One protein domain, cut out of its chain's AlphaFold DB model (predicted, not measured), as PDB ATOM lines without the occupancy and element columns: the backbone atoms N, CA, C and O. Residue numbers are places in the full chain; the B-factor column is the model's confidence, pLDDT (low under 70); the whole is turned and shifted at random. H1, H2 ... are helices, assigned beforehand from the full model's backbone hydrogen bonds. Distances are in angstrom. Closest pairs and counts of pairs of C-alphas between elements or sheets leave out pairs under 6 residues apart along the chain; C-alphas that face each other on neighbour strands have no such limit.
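This is residues 32 to 108 and 117 to 149 of the 333 residues of an uncharacterized protein of Cimex lectularius (UniProt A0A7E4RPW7). Four helices make an up-and-down bundle, each running against the one before; H4 packs along H2 and H3, while H1 splays away toward Leu 32. The printed part has 110 residues, is all helix, only just compact, close to loose (radius of gyration of the C-alphas 15.6 A), and spans 50 by 34 by 17 A.

H1, residues 32 to 52, and H2, residues 57 to 76, form a hairpin at a steep tilt of 40 degrees; H1 touches H2 with residues 48 to 52 alone, closest C-alphas Ile 52 and Val 60, 6.9 A. H3, residues 83 to 106, only just touches H1, 3 pairs of C-alphas within 8 A, with Leu 106 alone. H4, residues 117 to 149, touches H3, opposite ways at a shallow tilt of 28 degrees, closest C-alphas Cys 93 and Gln 140, 6.3 A. H4 touches H2, closest C-alphas Asn 72 and Thr 132, 6.7 A. Every O i to N i+4 pair is within hydrogen-bond range in H1, H2 and H4, 18 of 20 in H3.

H1 begins at C-alpha 32 (199.052, 233.853, 246.533); H4, 48.3 A long, ends at C-alpha 149 (217.195, 213.557, 232.386).

Residues 109 to 116 are cut out, a 16.4 A gap between C-alphas 108 and 117. Residues 32 to 61 are among those under pLDDT 70.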
ATOM      1  N   LEU A  32     199.968 233.528 245.443       60.25
ATOM      2  CA  LEU A  32     199.052 233.853 246.533       60.25
ATOM      3  C   LEU A  32     198.889 232.656 247.479       60.25
ATOM      4  O   LEU A  32     198.949 232.830 248.691       60.25
ATOM      5  N   TRP A  33     198.766 231.446 246.932       65.75
ATOM      6  CA  TRP A  33     198.763 230.204 247.706       65.75
ATOM      7  C   TRP A  33     200.064 229.986 248.477       65.75
ATOM      8  O   TRP A  33     200.013 229.662 249.659       65.75
ATOM      9  N   GLU A  34     201.224 230.206 247.855       51.91
ATOM     10  CA  GLU A  34     202.528 230.110 248.520       51.91
ATOM     11  C   GLU A  34     202.636 231.115 249.675       51.91
ATOM     12  O   GLU A  34     203.087 230.775 250.770       51.91
ATOM     13  N   LYS A  35     202.175 232.349 249.451       60.09
ATOM     14  CA  LYS A  35     202.149 233.401 250.467       60.09
ATOM     15  C   LYS A  35     201.231 233.033 251.631       60.09
ATOM     16  O   LYS A  35     201.680 233.071 252.773       60.09
ATOM     17  N   ILE A  36     199.993 232.622 251.347       58.97
ATOM     18  CA  ILE A  36     199.032 232.181 252.366       58.97
ATOM     19  C   ILE A  36     199.609 230.997 253.139       58.97
ATOM     20  O   ILE A  36     199.571 230.996 254.364       58.97
ATOM     21  N   PHE A  37     200.215 230.020 252.465       58.78
ATOM     22  CA  PHE A  37     200.830 228.870 253.124       58.78
ATOM     23  C   PHE A  37     201.969 229.295 254.058       58.78
ATOM     24  O   PHE A  37     202.015 228.864 255.208       58.78
ATOM     25  N   ARG A  38     202.846 230.202 253.611       57.44
ATOM     26  CA  ARG A  38     203.950 230.745 254.417       57.44
ATOM     27  C   ARG A  38     203.449 231.540 255.626       57.44
ATOM     28  O   ARG A  38     204.005 231.390 256.709       57.44
ATOM     29  N   GLU A  39     202.401 232.343 255.466       56.69
ATOM     30  CA  GLU A  39     201.782 233.126 256.547       56.69
ATOM     31  C   GLU A  39     201.054 232.224 257.552       56.69
ATOM     32  O   GLU A  39     201.262 232.347 258.759       56.69
ATOM     33  N   THR A  40     200.287 231.242 257.071       55.66
ATOM     34  CA  THR A  40     199.620 230.238 257.920       55.66
ATOM     35  C   THR A  40     200.651 229.414 258.689       55.66
ATOM     36  O   THR A  40     200.458 229.096 259.860       55.66
ATOM     37  N   PHE A  41     201.789 229.114 258.060       54.19
ATOM     38  CA  PHE A  41     202.892 228.392 258.677       54.19
ATOM     39  C   PHE A  41     203.659 229.231 259.708       54.19
ATOM     40  O   PHE A  41     204.033 228.722 260.764       54.19
ATOM     41  N   GLN A  42     203.869 230.524 259.455       55.75
ATOM     42  CA  GLN A  42     204.434 231.448 260.443       55.75
ATOM     43  C   GLN A  42     203.505 231.623 261.644       55.75
ATOM     44  O   GLN A  42     203.970 231.711 262.780       55.75
ATOM     45  N   GLU A  43     202.197 231.618 261.414       53.47
ATOM     46  CA  GLU A  43     201.228 231.722 262.494       53.47
ATOM     47  C   GLU A  43     201.101 230.412 263.278       53.47
ATOM     48  O   GLU A  43     201.053 230.436 264.508       53.47
ATOM     49  N   TYR A  44     201.211 229.267 262.600       56.12
ATOM     50  CA  TYR A  44     201.446 227.973 263.238       56.12
ATOM     51  C   TYR A  44     202.729 227.989 264.086       56.12
ATOM     52  O   TYR A  44     202.679 227.592 265.243       56.12
ATOM     53  N   HIS A  45     203.843 228.525 263.572       54.28
ATOM     54  CA  HIS A  45     205.113 228.685 264.297       54.28
ATOM     55  C   HIS A  45     204.962 229.588 265.534       54.28
ATOM     56  O   HIS A  45     205.503 229.310 266.602       54.28
ATOM     57  N   ARG A  46     204.206 230.684 265.425       58.53
ATOM     58  CA  ARG A  46     203.927 231.590 266.547       58.53
ATOM     59  C   ARG A  46     203.069 230.916 267.617       58.53
ATOM     60  O   ARG A  46     203.314 231.103 268.811       58.53
ATOM     61  N   LEU A  47     202.064 230.149 267.198       54.06
ATOM     62  CA  LEU A  47     201.169 229.411 268.086       54.06
ATOM     63  C   LEU A  47     201.883 228.230 268.746       54.06
ATOM     64  O   LEU A  47     201.775 228.082 269.960       54.06
ATOM     65  N   SER A  48     202.685 227.464 268.006       50.94
ATOM     66  CA  SER A  48     203.465 226.340 268.527       50.94
ATOM     67  C   SER A  48     204.528 226.804 269.528       50.94
ATOM     68  O   SER A  48     204.609 226.246 270.619       50.94
ATOM     69  N   SER A  49     205.273 227.886 269.251       55.41
ATOM     70  CA  SER A  49     206.211 228.478 270.224       55.41
ATOM     71  C   SER A  49     205.522 228.966 271.504       55.41
ATOM     72  O   SER A  49     206.117 228.932 272.579       55.41
ATOM     73  N   ARG A  50     204.269 229.435 271.421       54.53
ATOM     74  CA  ARG A  50     203.482 229.822 272.604       54.53
ATOM     75  C   ARG A  50     202.934 228.609 273.355       54.53
ATOM     76  O   ARG A  50     202.931 228.633 274.582       54.53
ATOM     77  N   LEU A  51     202.526 227.560 272.642       51.88
ATOM     78  CA  LEU A  51     202.001 226.317 273.213       51.88
ATOM     79  C   LEU A  51     203.072 225.574 274.023       51.88
ATOM     80  O   LEU A  51     202.811 225.129 275.134       51.88
ATOM     81  N   ILE A  52     204.317 225.561 273.539       53.25
ATOM     82  CA  ILE A  52     205.455 224.960 274.253       53.25
ATOM     83  C   ILE A  52     205.764 225.677 275.585       53.25
ATOM     84  O   ILE A  52     206.227 225.048 276.533       53.25
ATOM     85  N   ASN A  53     205.477 226.978 275.684       53.78
ATOM     86  CA  ASN A  53     205.645 227.756 276.918       53.78
ATOM     87  C   ASN A  53     204.450 227.636 277.887       53.78
ATOM     88  O   ASN A  53     204.507 228.193 278.981       53.78
ATOM     89  N   THR A  54     203.376 226.937 277.500       53.72
ATOM     90  CA  THR A  54     202.107 226.872 278.240       53.72
ATOM     91  C   THR A  54     201.698 225.411 278.451       53.72
ATOM     92  O   THR A  54     200.852 224.942 277.717       53.72
ATOM     93  N   GLU A  55     202.326 224.690 279.393       50.53
ATOM     94  CA  GLU A  55     202.012 223.322 279.908       50.53
ATOM     95  C   GLU A  55     201.653 222.166 278.925       50.53
ATOM     96  O   GLU A  55     201.646 221.008 279.332       50.53
ATOM     97  N   GLU A  56     201.466 222.395 277.626       61.56
ATOM     98  CA  GLU A  56     201.019 221.423 276.621       61.56
ATOM     99  C   GLU A  56     202.179 220.950 275.729       61.56
ATOM    100  O   GLU A  56     202.057 220.790 274.512       61.56
ATOM    101  N   SER A  57     203.344 220.700 276.331       60.25
ATOM    102  CA  SER A  57     204.507 220.138 275.630       60.25
ATOM    103  C   SER A  57     204.214 218.759 275.022       60.25
ATOM    104  O   SER A  57     204.731 218.439 273.953       60.25
ATOM    105  N   ALA A  58     203.334 217.974 275.653       64.62
ATOM    106  CA  ALA A  58     202.901 216.666 275.164       64.62
ATOM    107  C   ALA A  58     202.140 216.753 273.827       64.62
ATOM    108  O   ALA A  58     202.472 216.024 272.898       64.62
ATOM    109  N   ASN A  59     201.197 217.693 273.686       68.75
ATOM    110  CA  ASN A  59     200.407 217.864 272.459       68.75
ATOM    111  C   ASN A  59     201.282 218.288 271.269       68.75
ATOM    112  O   ASN A  59     201.074 217.843 270.141       68.75
ATOM    113  N   VAL A  60     202.298 219.121 271.523       67.25
ATOM    114  CA  VAL A  60     203.270 219.540 270.502       67.25
ATOM    115  C   VAL A  60     204.147 218.369 270.050       67.25
ATOM    116  O   VAL A  60     204.423 218.246 268.857       67.25
ATOM    117  N   LEU A  61     204.573 217.505 270.979       67.12
ATOM    118  CA  LEU A  61     205.353 216.308 270.653       67.12
ATOM    119  C   LEU A  61     204.530 215.302 269.839       67.12
ATOM    120  O   LEU A  61     205.045 214.791 268.849       67.12
ATOM    121  N   THR A  62     203.258 215.080 270.189       74.56
ATOM    122  CA  THR A  62     202.353 214.209 269.418       74.56
ATOM    123  C   THR A  62     202.123 214.745 268.008       74.56
ATOM    124  O   THR A  62     202.263 214.005 267.043       74.56
ATOM    125  N   LEU A  63     201.879 216.048 267.853       74.81
ATOM    126  CA  LEU A  63     201.698 216.654 266.531       74.81
ATOM    127  C   LEU A  63     202.967 216.577 265.666       74.81
ATOM    128  O   LEU A  63     202.896 216.411 264.446       74.81
ATOM    129  N   TRP A  64     204.141 216.702 266.287       74.38
ATOM    130  CA  TRP A  64     205.415 216.543 265.593       74.38
ATOM    131  C   TRP A  64     205.650 215.086 265.167       74.38
ATOM    132  O   TRP A  64     206.088 214.846 264.041       74.38
ATOM    133  N   GLU A  65     205.298 214.123 266.017       78.75
ATOM    134  CA  GLU A  65     205.314 212.693 265.704       78.75
ATOM    135  C   GLU A  65     204.352 212.344 264.557       78.75
ATOM    136  O   GLU A  65     204.775 211.715 263.586       78.75
ATOM    137  N   ASP A  66     203.115 212.846 264.591       80.38
ATOM    138  CA  ASP A  66     202.110 212.647 263.540       80.38
ATOM    139  C   ASP A  66     202.574 213.211 262.189       80.38
ATOM    140  O   ASP A  66     202.445 212.565 261.144       80.38
ATOM    141  N   TYR A  67     203.169 214.408 262.193       80.38
ATOM    142  CA  TYR A  67     203.700 215.011 260.975       80.38
ATOM    143  C   TYR A  67     204.900 214.231 260.420       80.38
ATOM    144  O   TYR A  67     204.959 213.976 259.216       80.38
ATOM    145  N   LEU A  68     205.844 213.811 261.271       80.81
ATOM    146  CA  LEU A  68     206.968 212.974 260.838       80.81
ATOM    147  C   LEU A  68     206.490 211.619 260.312       80.81
ATOM    148  O   LEU A  68     207.055 211.115 259.342       80.81
ATOM    149  N   HIS A  69     205.438 211.047 260.894       85.62
ATOM    150  CA  HIS A  69     204.821 209.828 260.385       85.62
ATOM    151  C   HIS A  69     204.242 210.038 258.980       85.62
ATOM    152  O   HIS A  69     204.555 209.273 258.068       85.62
ATOM    153  N   HIS A  70     203.477 211.114 258.771       85.00
ATOM    154  CA  HIS A  70     202.924 211.463 257.461       85.00
ATOM    155  C   HIS A  70     204.018 211.676 256.400       85.00
ATOM    156  O   HIS A  70     203.923 211.159 255.287       85.00
ATOM    157  N   VAL A  71     205.099 212.377 256.749       84.44
ATOM    158  CA  VAL A  71     206.233 212.575 255.837       84.44
ATOM    159  C   VAL A  71     206.939 211.256 255.525       84.44
ATOM    160  O   VAL A  71     207.297 211.024 254.375       84.44
ATOM    161  N   ASN A  72     207.118 210.365 256.503       85.50
ATOM    162  CA  ASN A  72     207.722 209.057 256.248       85.50
ATOM    163  C   ASN A  72     206.856 208.185 255.328       85.50
ATOM    164  O   ASN A  72     207.402 207.577 254.413       85.50
ATOM    165  N   GLN A  73     205.525 208.215 255.466       87.75
ATOM    166  CA  GLN A  73     204.626 207.558 254.506       87.75
ATOM    167  C   GLN A  73     204.795 208.115 253.082       87.75
ATOM    168  O   GLN A  73     204.832 207.355 252.113       87.75
ATOM    169  N   PHE A  74     204.949 209.436 252.937       87.38
ATOM    170  CA  PHE A  74     205.266 210.053 251.647       87.38
ATOM    171  C   PHE A  74     206.650 209.631 251.125       87.38
ATOM    172  O   PHE A  74     206.819 209.377 249.933       87.38
ATOM    173  N   LEU A  75     207.659 209.528 251.990       85.06
ATOM    174  CA  LEU A  75     208.994 209.069 251.607       85.06
ATOM    175  C   LEU A  75     208.990 207.613 251.136       85.06
ATOM    176  O   LEU A  75     209.686 207.307 250.167       85.06
ATOM    177  N   ASP A  76     208.161 206.769 251.745       87.25
ATOM    178  CA  ASP A  76     207.967 205.364 251.373       87.25
ATOM    179  C   ASP A  76     207.167 205.190 250.070       87.25
ATOM    180  O   ASP A  76     207.193 204.118 249.462       87.25
ATOM    181  N   SER A  77     206.484 206.237 249.593       85.25
ATOM    182  CA  SER A  77     205.753 206.180 248.328       85.25
ATOM    183  C   SER A  77     206.699 205.951 247.145       85.25
ATOM    184  O   SER A  77     207.771 206.564 247.052       85.25
ATOM    185  N   SER A  78     206.261 205.155 246.167       80.62
ATOM    186  CA  SER A  78     206.980 205.002 244.902       80.62
ATOM    187  C   SER A  78     207.145 206.347 244.194       80.62
ATOM    188  O   SER A  78     206.256 207.203 244.239       80.62
ATOM    189  N   LEU A  79     208.278 206.518 243.518       81.25
ATOM    190  CA  LEU A  79     208.543 207.701 242.709       81.25
ATOM    191  C   LEU A  79     207.688 207.678 241.431       81.25
ATOM    192  O   LEU A  79     207.722 206.673 240.713       81.25
ATOM    193  N   PRO A  80     206.976 208.772 241.115       81.88
ATOM    194  CA  PRO A  80     206.275 208.931 239.859       81.88
ATOM    195  C   PRO A  80     207.228 208.839 238.677       81.88
ATOM    196  O   PRO A  80     208.439 209.061 238.785       81.88
ATOM    197  N   GLN A  81     206.662 208.511 237.528       80.62
ATOM    198  CA  GLN A  81     207.437 208.241 236.320       80.62
ATOM    199  C   GLN A  81     207.207 209.309 235.251       80.62
ATOM    200  O   GLN A  81     208.106 209.592 234.455       80.62
ATOM    201  N   HIS A  82     206.034 209.945 235.268       83.25
ATOM    202  CA  HIS A  82     205.703 211.054 234.390       83.25
ATOM    203  C   HIS A  82     206.372 212.351 234.855       83.25
ATOM    204  O   HIS A  82     206.472 212.641 236.045       83.25
ATOM    205  N   TYR A  83     206.781 213.180 233.893       85.06
ATOM    206  CA  TYR A  83     207.448 214.455 234.166       85.06
ATOM    207  C   TYR A  83     206.638 215.395 235.072       85.06
ATOM    208  O   TYR A  83     207.197 215.988 235.991       85.06
ATOM    209  N   HIS A  84     205.332 215.543 234.819       84.00
ATOM    210  CA  HIS A  84     204.481 216.458 235.588       84.00
ATOM    211  C   HIS A  84     204.380 216.016 237.051       84.00
ATOM    212  O   HIS A  84     204.593 216.810 237.960       84.00
ATOM    213  N   GLU A  85     204.147 214.726 237.272       85.56
ATOM    214  CA  GLU A  85     204.050 214.142 238.610       85.56
ATOM    215  C   GLU A  85     205.390 214.201 239.356       85.56
ATOM    216  O   GLU A  85     205.419 214.505 240.547       85.56
ATOM    217  N   LEU A  86     206.515 213.984 238.660       86.44
ATOM    218  CA  LEU A  86     207.859 214.180 239.216       86.44
ATOM    219  C   LEU A  86     208.113 215.642 239.607       86.44
ATOM    220  O   LEU A  86     208.719 215.905 240.644       86.44
ATOM    221  N   SER A  87     207.655 216.597 238.794       84.75
ATOM    222  CA  SER A  87     207.782 218.028 239.091       84.75
ATOM    223  C   SER A  87     206.982 218.411 240.333       84.75
ATOM    224  O   SER A  87     207.487 219.129 241.196       84.75
ATOM    225  N   ASP A  88     205.762 217.894 240.461       84.25
ATOM    226  CA  ASP A  88     204.913 218.161 241.617       84.25
ATOM    227  C   ASP A  88     205.440 217.485 242.882       84.25
ATOM    228  O   ASP A  88     205.497 218.127 243.931       84.25
ATOM    229  N   GLN A  89     205.935 216.247 242.785       84.75
ATOM    230  CA  GLN A  89     206.620 215.611 243.909       84.75
ATOM    231  C   GLN A  89     207.900 216.338 244.311       84.75
ATOM    232  O   GLN A  89     208.177 216.429 245.502       84.75
ATOM    233  N   ASN A  90     208.655 216.913 243.370       86.69
ATOM    234  CA  ASN A  90     209.808 217.742 243.717       86.69
ATOM    235  C   ASN A  90     209.393 218.974 244.538       86.69
ATOM    236  O   ASN A  90     210.040 219.287 245.535       86.69
ATOM    237  N   LYS A  91     208.310 219.662 244.146       84.12
ATOM    238  CA  LYS A  91     207.773 220.804 244.907       84.12
ATOM    239  C   LYS A  91     207.296 220.363 246.290       84.12
ATOM    240  O   LYS A  91     207.595 221.024 247.278       84.12
ATOM    241  N   LEU A  92     206.602 219.229 246.376       85.38
ATOM    242  CA  LEU A  92     206.128 218.682 247.646       85.38
ATOM    243  C   LEU A  92     207.295 218.278 248.567       85.38
ATOM    244  O   LEU A  92     207.282 218.612 249.749       85.38
ATOM    245  N   CYS A  93     208.346 217.651 248.025       84.25
ATOM    246  CA  CYS A  93     209.596 217.377 248.740       84.25
ATOM    247  C   CYS A  93     210.238 218.659 249.284       84.25
ATOM    248  O   CYS A  93     210.660 218.670 250.438       84.25
ATOM    249  N   GLN A  94     210.284 219.735 248.490       82.25
ATOM    250  CA  GLN A  94     210.813 221.032 248.929       82.25
ATOM    251  C   GLN A  94     209.993 221.616 250.083       82.25
ATOM    252  O   GLN A  94     210.564 222.028 251.087       82.25
ATOM    253  N   VAL A  95     208.660 221.567 249.995       83.94
ATOM    254  CA  VAL A  95     207.786 222.012 251.089       83.94
ATOM    255  C   VAL A  95     208.044 221.197 252.360       83.94
ATOM    256  O   VAL A  95     208.215 221.775 253.432       83.94
ATOM    257  N   HIS A  96     208.131 219.865 252.269       82.94
ATOM    258  CA  HIS A  96     208.425 219.025 253.434       82.94
ATOM    259  C   HIS A  96     209.810 219.296 254.028       82.94
ATOM    260  O   HIS A  96     209.936 219.373 255.252       82.94
ATOM    261  N   HIS A  97     210.825 219.478 253.179       82.56
ATOM    262  CA  HIS A  97     212.173 219.860 253.589       82.56
ATOM    263  C   HIS A  97     212.168 221.183 254.365       82.56
ATOM    264  O   HIS A  97     212.751 221.262 255.448       82.56
ATOM    265  N   ASP A  98     211.488 222.204 253.843       76.06
ATOM    266  CA  ASP A  98     211.431 223.533 254.451       76.06
ATOM    267  C   ASP A  98     210.691 223.495 255.792       76.06
ATOM    268  O   ASP A  98     211.180 224.025 256.792       76.06
ATOM    269  N   VAL A  99     209.560 222.785 255.851       75.38
ATOM    270  CA  VAL A  99     208.785 222.609 257.085       75.38
ATOM    271  C   VAL A  99     209.610 221.908 258.166       75.38
ATOM    272  O   VAL A  99     209.651 222.377 259.303       75.38
ATOM    273  N   ILE A 100     210.294 220.811 257.831       76.56
ATOM    274  CA  ILE A 100     211.126 220.059 258.783       76.56
ATOM    275  C   ILE A 100     212.328 220.903 259.210       76.56
ATOM    276  O   ILE A 100     212.593 221.039 260.401       76.56
ATOM    277  N   SER A 101     213.000 221.572 258.276       72.62
ATOM    278  CA  SER A 101     214.123 222.460 258.595       72.62
ATOM    279  C   SER A 101     213.727 223.569 259.579       72.62
ATOM    280  O   SER A 101     214.479 223.866 260.510       72.62
ATOM    281  N   CYS A 102     212.522 224.133 259.439       67.38
ATOM    282  CA  CYS A 102     211.974 225.127 260.365       67.38
ATOM    283  C   CYS A 102     211.500 224.539 261.708       67.38
ATOM    284  O   CYS A 102     211.568 225.214 262.733       67.38
ATOM    285  N   GLN A 103     211.045 223.284 261.764       65.19
ATOM    286  CA  GLN A 103     210.646 222.646 263.030       65.19
ATOM    287  C   GLN A 103     211.818 222.506 264.009       65.19
ATOM    288  O   GLN A 103     211.626 222.605 265.220       65.19
ATOM    289  N   LYS A 104     213.052 222.374 263.509       61.19
ATOM    290  CA  LYS A 104     214.256 222.334 264.349       61.19
ATOM    291  C   LYS A 104     214.483 223.624 265.148       61.19
ATOM    292  O   LYS A 104     214.972 223.552 266.273       61.19
ATOM    293  N   SER A 105     214.124 224.793 264.606       55.69
ATOM    294  CA  SER A 105     214.278 226.082 265.306       55.69
ATOM    295  C   SER A 105     213.203 226.346 266.360       55.69
ATOM    296  O   SER A 105     213.376 227.224 267.200       55.69
ATOM    297  N   LEU A 106     212.104 225.588 266.329       54.50
ATOM    298  CA  LEU A 106     210.977 225.715 267.255       54.50
ATOM    299  C   LEU A 106     211.196 225.015 268.597       54.50
ATOM    300  O   LEU A 106     210.437 225.236 269.538       54.50
ATOM    301  N   ILE A 107     212.219 224.173 268.687       55.53
ATOM    302  CA  ILE A 107     212.476 223.350 269.856       55.53
ATOM    303  C   ILE A 107     213.261 224.170 270.893       55.53
ATOM    304  O   ILE A 107     214.419 224.529 270.647       55.53
ATOM    305  N   PRO A 108     212.696 224.446 272.082       53.47
ATOM    306  CA  PRO A 108     213.416 225.176 273.110       53.47
ATOM    307  C   PRO A 108     214.598 224.353 273.624       53.47
ATOM    308  O   PRO A 108     214.466 223.182 273.969       53.47
ATOM    309  N   SER A 117     211.173 211.323 281.156       66.62
ATOM    310  CA  SER A 117     210.398 210.688 280.082       66.62
ATOM    311  C   SER A 117     210.199 211.614 278.873       66.62
ATOM    312  O   SER A 117     210.364 211.174 277.736       66.62
ATOM    313  N   VAL A 118     209.948 212.906 279.108       64.56
ATOM    314  CA  VAL A 118     209.793 213.922 278.053       64.56
ATOM    315  C   VAL A 118     211.128 214.164 277.344       64.56
ATOM    316  O   VAL A 118     211.171 214.295 276.123       64.56
ATOM    317  N   ILE A 119     212.240 214.143 278.088       66.25
ATOM    318  CA  ILE A 119     213.595 214.269 277.528       66.25
ATOM    319  C   ILE A 119     213.953 213.060 276.644       66.25
ATOM    320  O   ILE A 119     214.558 213.226 275.584       66.25
ATOM    321  N   GLU A 120     213.578 211.840 277.039       71.50
ATOM    322  CA  GLU A 120     213.796 210.639 276.222       71.50
ATOM    323  C   GLU A 120     212.943 210.624 274.948       71.50
ATOM    324  O   GLU A 120     213.475 210.334 273.873       71.50
ATOM    325  N   GLN A 121     211.654 210.971 275.039       70.31
ATOM    326  CA  GLN A 121     210.768 211.084 273.873       70.31
ATOM    327  C   GLN A 121     211.283 212.150 272.901       70.31
ATOM    328  O   GLN A 121     211.364 211.916 271.697       70.31
ATOM    329  N   PHE A 122     211.740 213.279 273.434       67.56
ATOM    330  CA  PHE A 122     212.345 214.350 272.662       67.56
ATOM    331  C   PHE A 122     213.611 213.908 271.901       67.56
ATOM    332  O   PHE A 122     213.763 214.202 270.713       67.56
ATOM    333  N   ASN A 123     214.514 213.166 272.550       68.88
ATOM    334  CA  ASN A 123     215.724 212.653 271.898       68.88
ATOM    335  C   ASN A 123     215.392 211.644 270.786       68.88
ATOM    336  O   ASN A 123     216.001 211.685 269.717       68.88
ATOM    337  N   ARG A 124     214.406 210.762 271.010       78.50
ATOM    338  CA  ARG A 124     213.921 209.828 269.978       78.50
ATOM    339  C   ARG A 124     213.356 210.581 268.778       78.50
ATOM    340  O   ARG A 124     213.753 210.307 267.650       78.50
ATOM    341  N   LEU A 125     212.498 211.565 269.026       74.06
ATOM    342  CA  LEU A 125     211.847 212.347 267.980       74.06
ATOM    343  C   LEU A 125     212.847 213.203 267.190       74.06
ATOM    344  O   LEU A 125     212.757 213.301 265.971       74.06
ATOM    345  N   THR A 126     213.880 213.721 267.860       69.88
ATOM    346  CA  THR A 126     215.006 214.415 267.215       69.88
ATOM    347  C   THR A 126     215.802 213.490 266.289       69.88
ATOM    348  O   THR A 126     216.229 213.916 265.215       69.88
ATOM    349  N   ASN A 127     215.996 212.222 266.663       75.38
ATOM    350  CA  ASN A 127     216.655 211.247 265.791       75.38
ATOM    351  C   ASN A 127     215.800 210.936 264.557       75.38
ATOM    352  O   ASN A 127     216.306 211.055 263.445       75.38
ATOM    353  N   VAL A 128     214.505 210.643 264.746       81.25
ATOM    354  CA  VAL A 128     213.558 210.400 263.638       81.25
ATOM    355  C   VAL A 128     213.484 211.611 262.713       81.25
ATOM    356  O   VAL A 128     213.461 211.466 261.497       81.25
ATOM    357  N   HIS A 129     213.505 212.820 263.265       77.75
ATOM    358  CA  HIS A 129     213.540 214.053 262.493       77.75
ATOM    359  C   HIS A 129     214.790 214.173 261.616       77.75
ATOM    360  O   HIS A 129     214.673 214.434 260.421       77.75
ATOM    361  N   ASN A 130     215.981 213.978 262.192       74.81
ATOM    362  CA  ASN A 130     217.233 214.060 261.435       74.81
ATOM    363  C   ASN A 130     217.302 212.973 260.351       74.81
ATOM    364  O   ASN A 130     217.758 213.242 259.243       74.81
ATOM    365  N   GLU A 131     216.813 211.768 260.652       84.62
ATOM    366  CA  GLU A 131     216.693 210.674 259.686       84.62
ATOM    367  C   GLU A 131     215.705 211.020 258.562       84.62
ATOM    368  O   GLU A 131     216.034 210.891 257.387       84.62
ATOM    369  N   THR A 132     214.526 211.545 258.903       80.75
ATOM    370  CA  THR A 132     213.505 211.970 257.931       80.75
ATOM    371  C   THR A 132     214.040 213.082 257.025       80.75
ATOM    372  O   THR A 132     213.822 213.048 255.816       80.75
ATOM    373  N   LEU A 133     214.789 214.041 257.579       77.94
ATOM    374  CA  LEU A 133     215.429 215.105 256.806       77.94
ATOM    375  C   LEU A 133     216.454 214.540 255.813       77.94
ATOM    376  O   LEU A 133     216.424 214.907 254.640       77.94
ATOM    377  N   ALA A 134     217.314 213.614 256.253       81.44
ATOM    378  CA  ALA A 134     218.274 212.948 255.373       81.44
ATOM    379  C   ALA A 134     217.564 212.191 254.238       81.44
ATOM    380  O   ALA A 134     217.889 212.378 253.067       81.44
ATOM    381  N   ARG A 135     216.510 211.432 254.564       88.38
ATOM    382  CA  ARG A 135     215.699 210.711 253.574       88.38
ATOM    383  C   ARG A 135     215.003 211.640 252.572       88.38
ATOM    384  O   ARG A 135     214.905 211.287 251.397       88.38
ATOM    385  N   ILE A 136     214.534 212.822 252.994       84.56
ATOM    386  CA  ILE A 136     213.995 213.835 252.067       84.56
ATOM    387  C   ILE A 136     215.076 214.321 251.112       84.56
ATOM    388  O   ILE A 136     214.816 214.402 249.913       84.56
ATOM    389  N   MET A 137     216.268 214.636 251.618       82.88
ATOM    390  CA  MET A 137     217.373 215.107 250.782       82.88
ATOM    391  C   MET A 137     217.785 214.055 249.743       82.88
ATOM    392  O   MET A 137     217.998 214.398 248.577       82.88
ATOM    393  N   ASP A 138     217.823 212.779 250.132       87.75
ATOM    394  CA  ASP A 138     218.115 211.665 249.226       87.75
ATOM    395  C   ASP A 138     217.035 211.524 248.145       87.75
ATOM    396  O   ASP A 138     217.341 211.539 246.946       87.75
ATOM    397  N   LYS A 139     215.755 211.483 248.545       88.12
ATOM    398  CA  LYS A 139     214.621 211.386 247.607       88.12
ATOM    399  C   LYS A 139     214.567 212.589 246.661       88.12
ATOM    400  O   LYS A 139     214.334 212.427 245.465       88.12
ATOM    401  N   GLN A 140     214.831 213.794 247.162       86.44
ATOM    402  CA  GLN A 140     214.888 215.013 246.357       86.44
ATOM    403  C   GLN A 140     216.033 214.966 245.338       86.44
ATOM    404  O   GLN A 140     215.826 215.322 244.178       86.44
ATOM    405  N   THR A 141     217.217 214.497 245.735       88.50
ATOM    406  CA  THR A 141     218.362 214.333 244.824       88.50
ATOM    407  C   THR A 141     218.026 213.362 243.693       88.50
ATOM    408  O   THR A 141     218.314 213.633 242.523       88.50
ATOM    409  N   GLU A 142     217.347 212.258 244.013       88.88
ATOM    410  CA  GLU A 142     216.891 211.291 243.018       88.88
ATOM    411  C   GLU A 142     215.857 211.896 242.051       88.88
ATOM    412  O   GLU A 142     216.009 211.778 240.829       88.88
ATOM    413  N   ILE A 143     214.837 212.593 242.570       89.19
ATOM    414  CA  ILE A 143     213.814 213.266 241.753       89.19
ATOM    415  C   ILE A 143     214.458 214.300 240.822       89.19
ATOM    416  O   ILE A 143     214.160 214.324 239.626       89.19
ATOM    417  N   GLN A 144     215.377 215.122 241.332       88.88
ATOM    418  CA  GLN A 144     216.089 216.120 240.534       88.88
ATOM    419  C   GLN A 144     216.924 215.473 239.424       88.88
ATOM    420  O   GLN A 144     216.891 215.935 238.282       88.88
ATOM    421  N   GLY A 145     217.615 214.364 239.709       89.12
ATOM    422  CA  GLY A 145     218.353 213.603 238.699       89.12
ATOM    423  C   GLY A 145     217.456 213.076 237.569       89.12
ATOM    424  O   GLY A 145     217.805 213.180 236.383       89.12
ATOM    425  N   ARG A 146     216.264 212.568 237.914       89.25
ATOM    426  CA  ARG A 146     215.252 212.134 236.935       89.25
ATOM    427  C   ARG A 146     214.706 213.313 236.125       89.25
ATOM    428  O   ARG A 146     214.642 213.218 234.899       89.25
ATOM    429  N   LEU A 147     214.385 214.434 236.773       90.12
ATOM    430  CA  LEU A 147     213.894 215.648 236.112       90.12
ATOM    431  C   LEU A 147     214.908 216.220 235.120       90.12
ATOM    432  O   LEU A 147     214.535 216.548 233.998       90.12
ATOM    433  N   ILE A 148     216.192 216.274 235.479       91.12
ATOM    434  CA  ILE A 148     217.261 216.722 234.572       91.12
ATOM    435  C   ILE A 148     217.342 215.821 233.332       91.12
ATOM    436  O   ILE A 148     217.572 216.304 232.222       91.12
ATOM    437  N   SER A 149     217.170 214.510 233.503       90.94
ATOM    438  CA  SER A 149     217.195 213.557 232.386       90.94
ATOM    439  C   SER A 149     216.002 213.765 231.449       90.94
ATOM    440  O   SER A 149     216.181 213.822 230.232       90.94
TER     441      SER A 149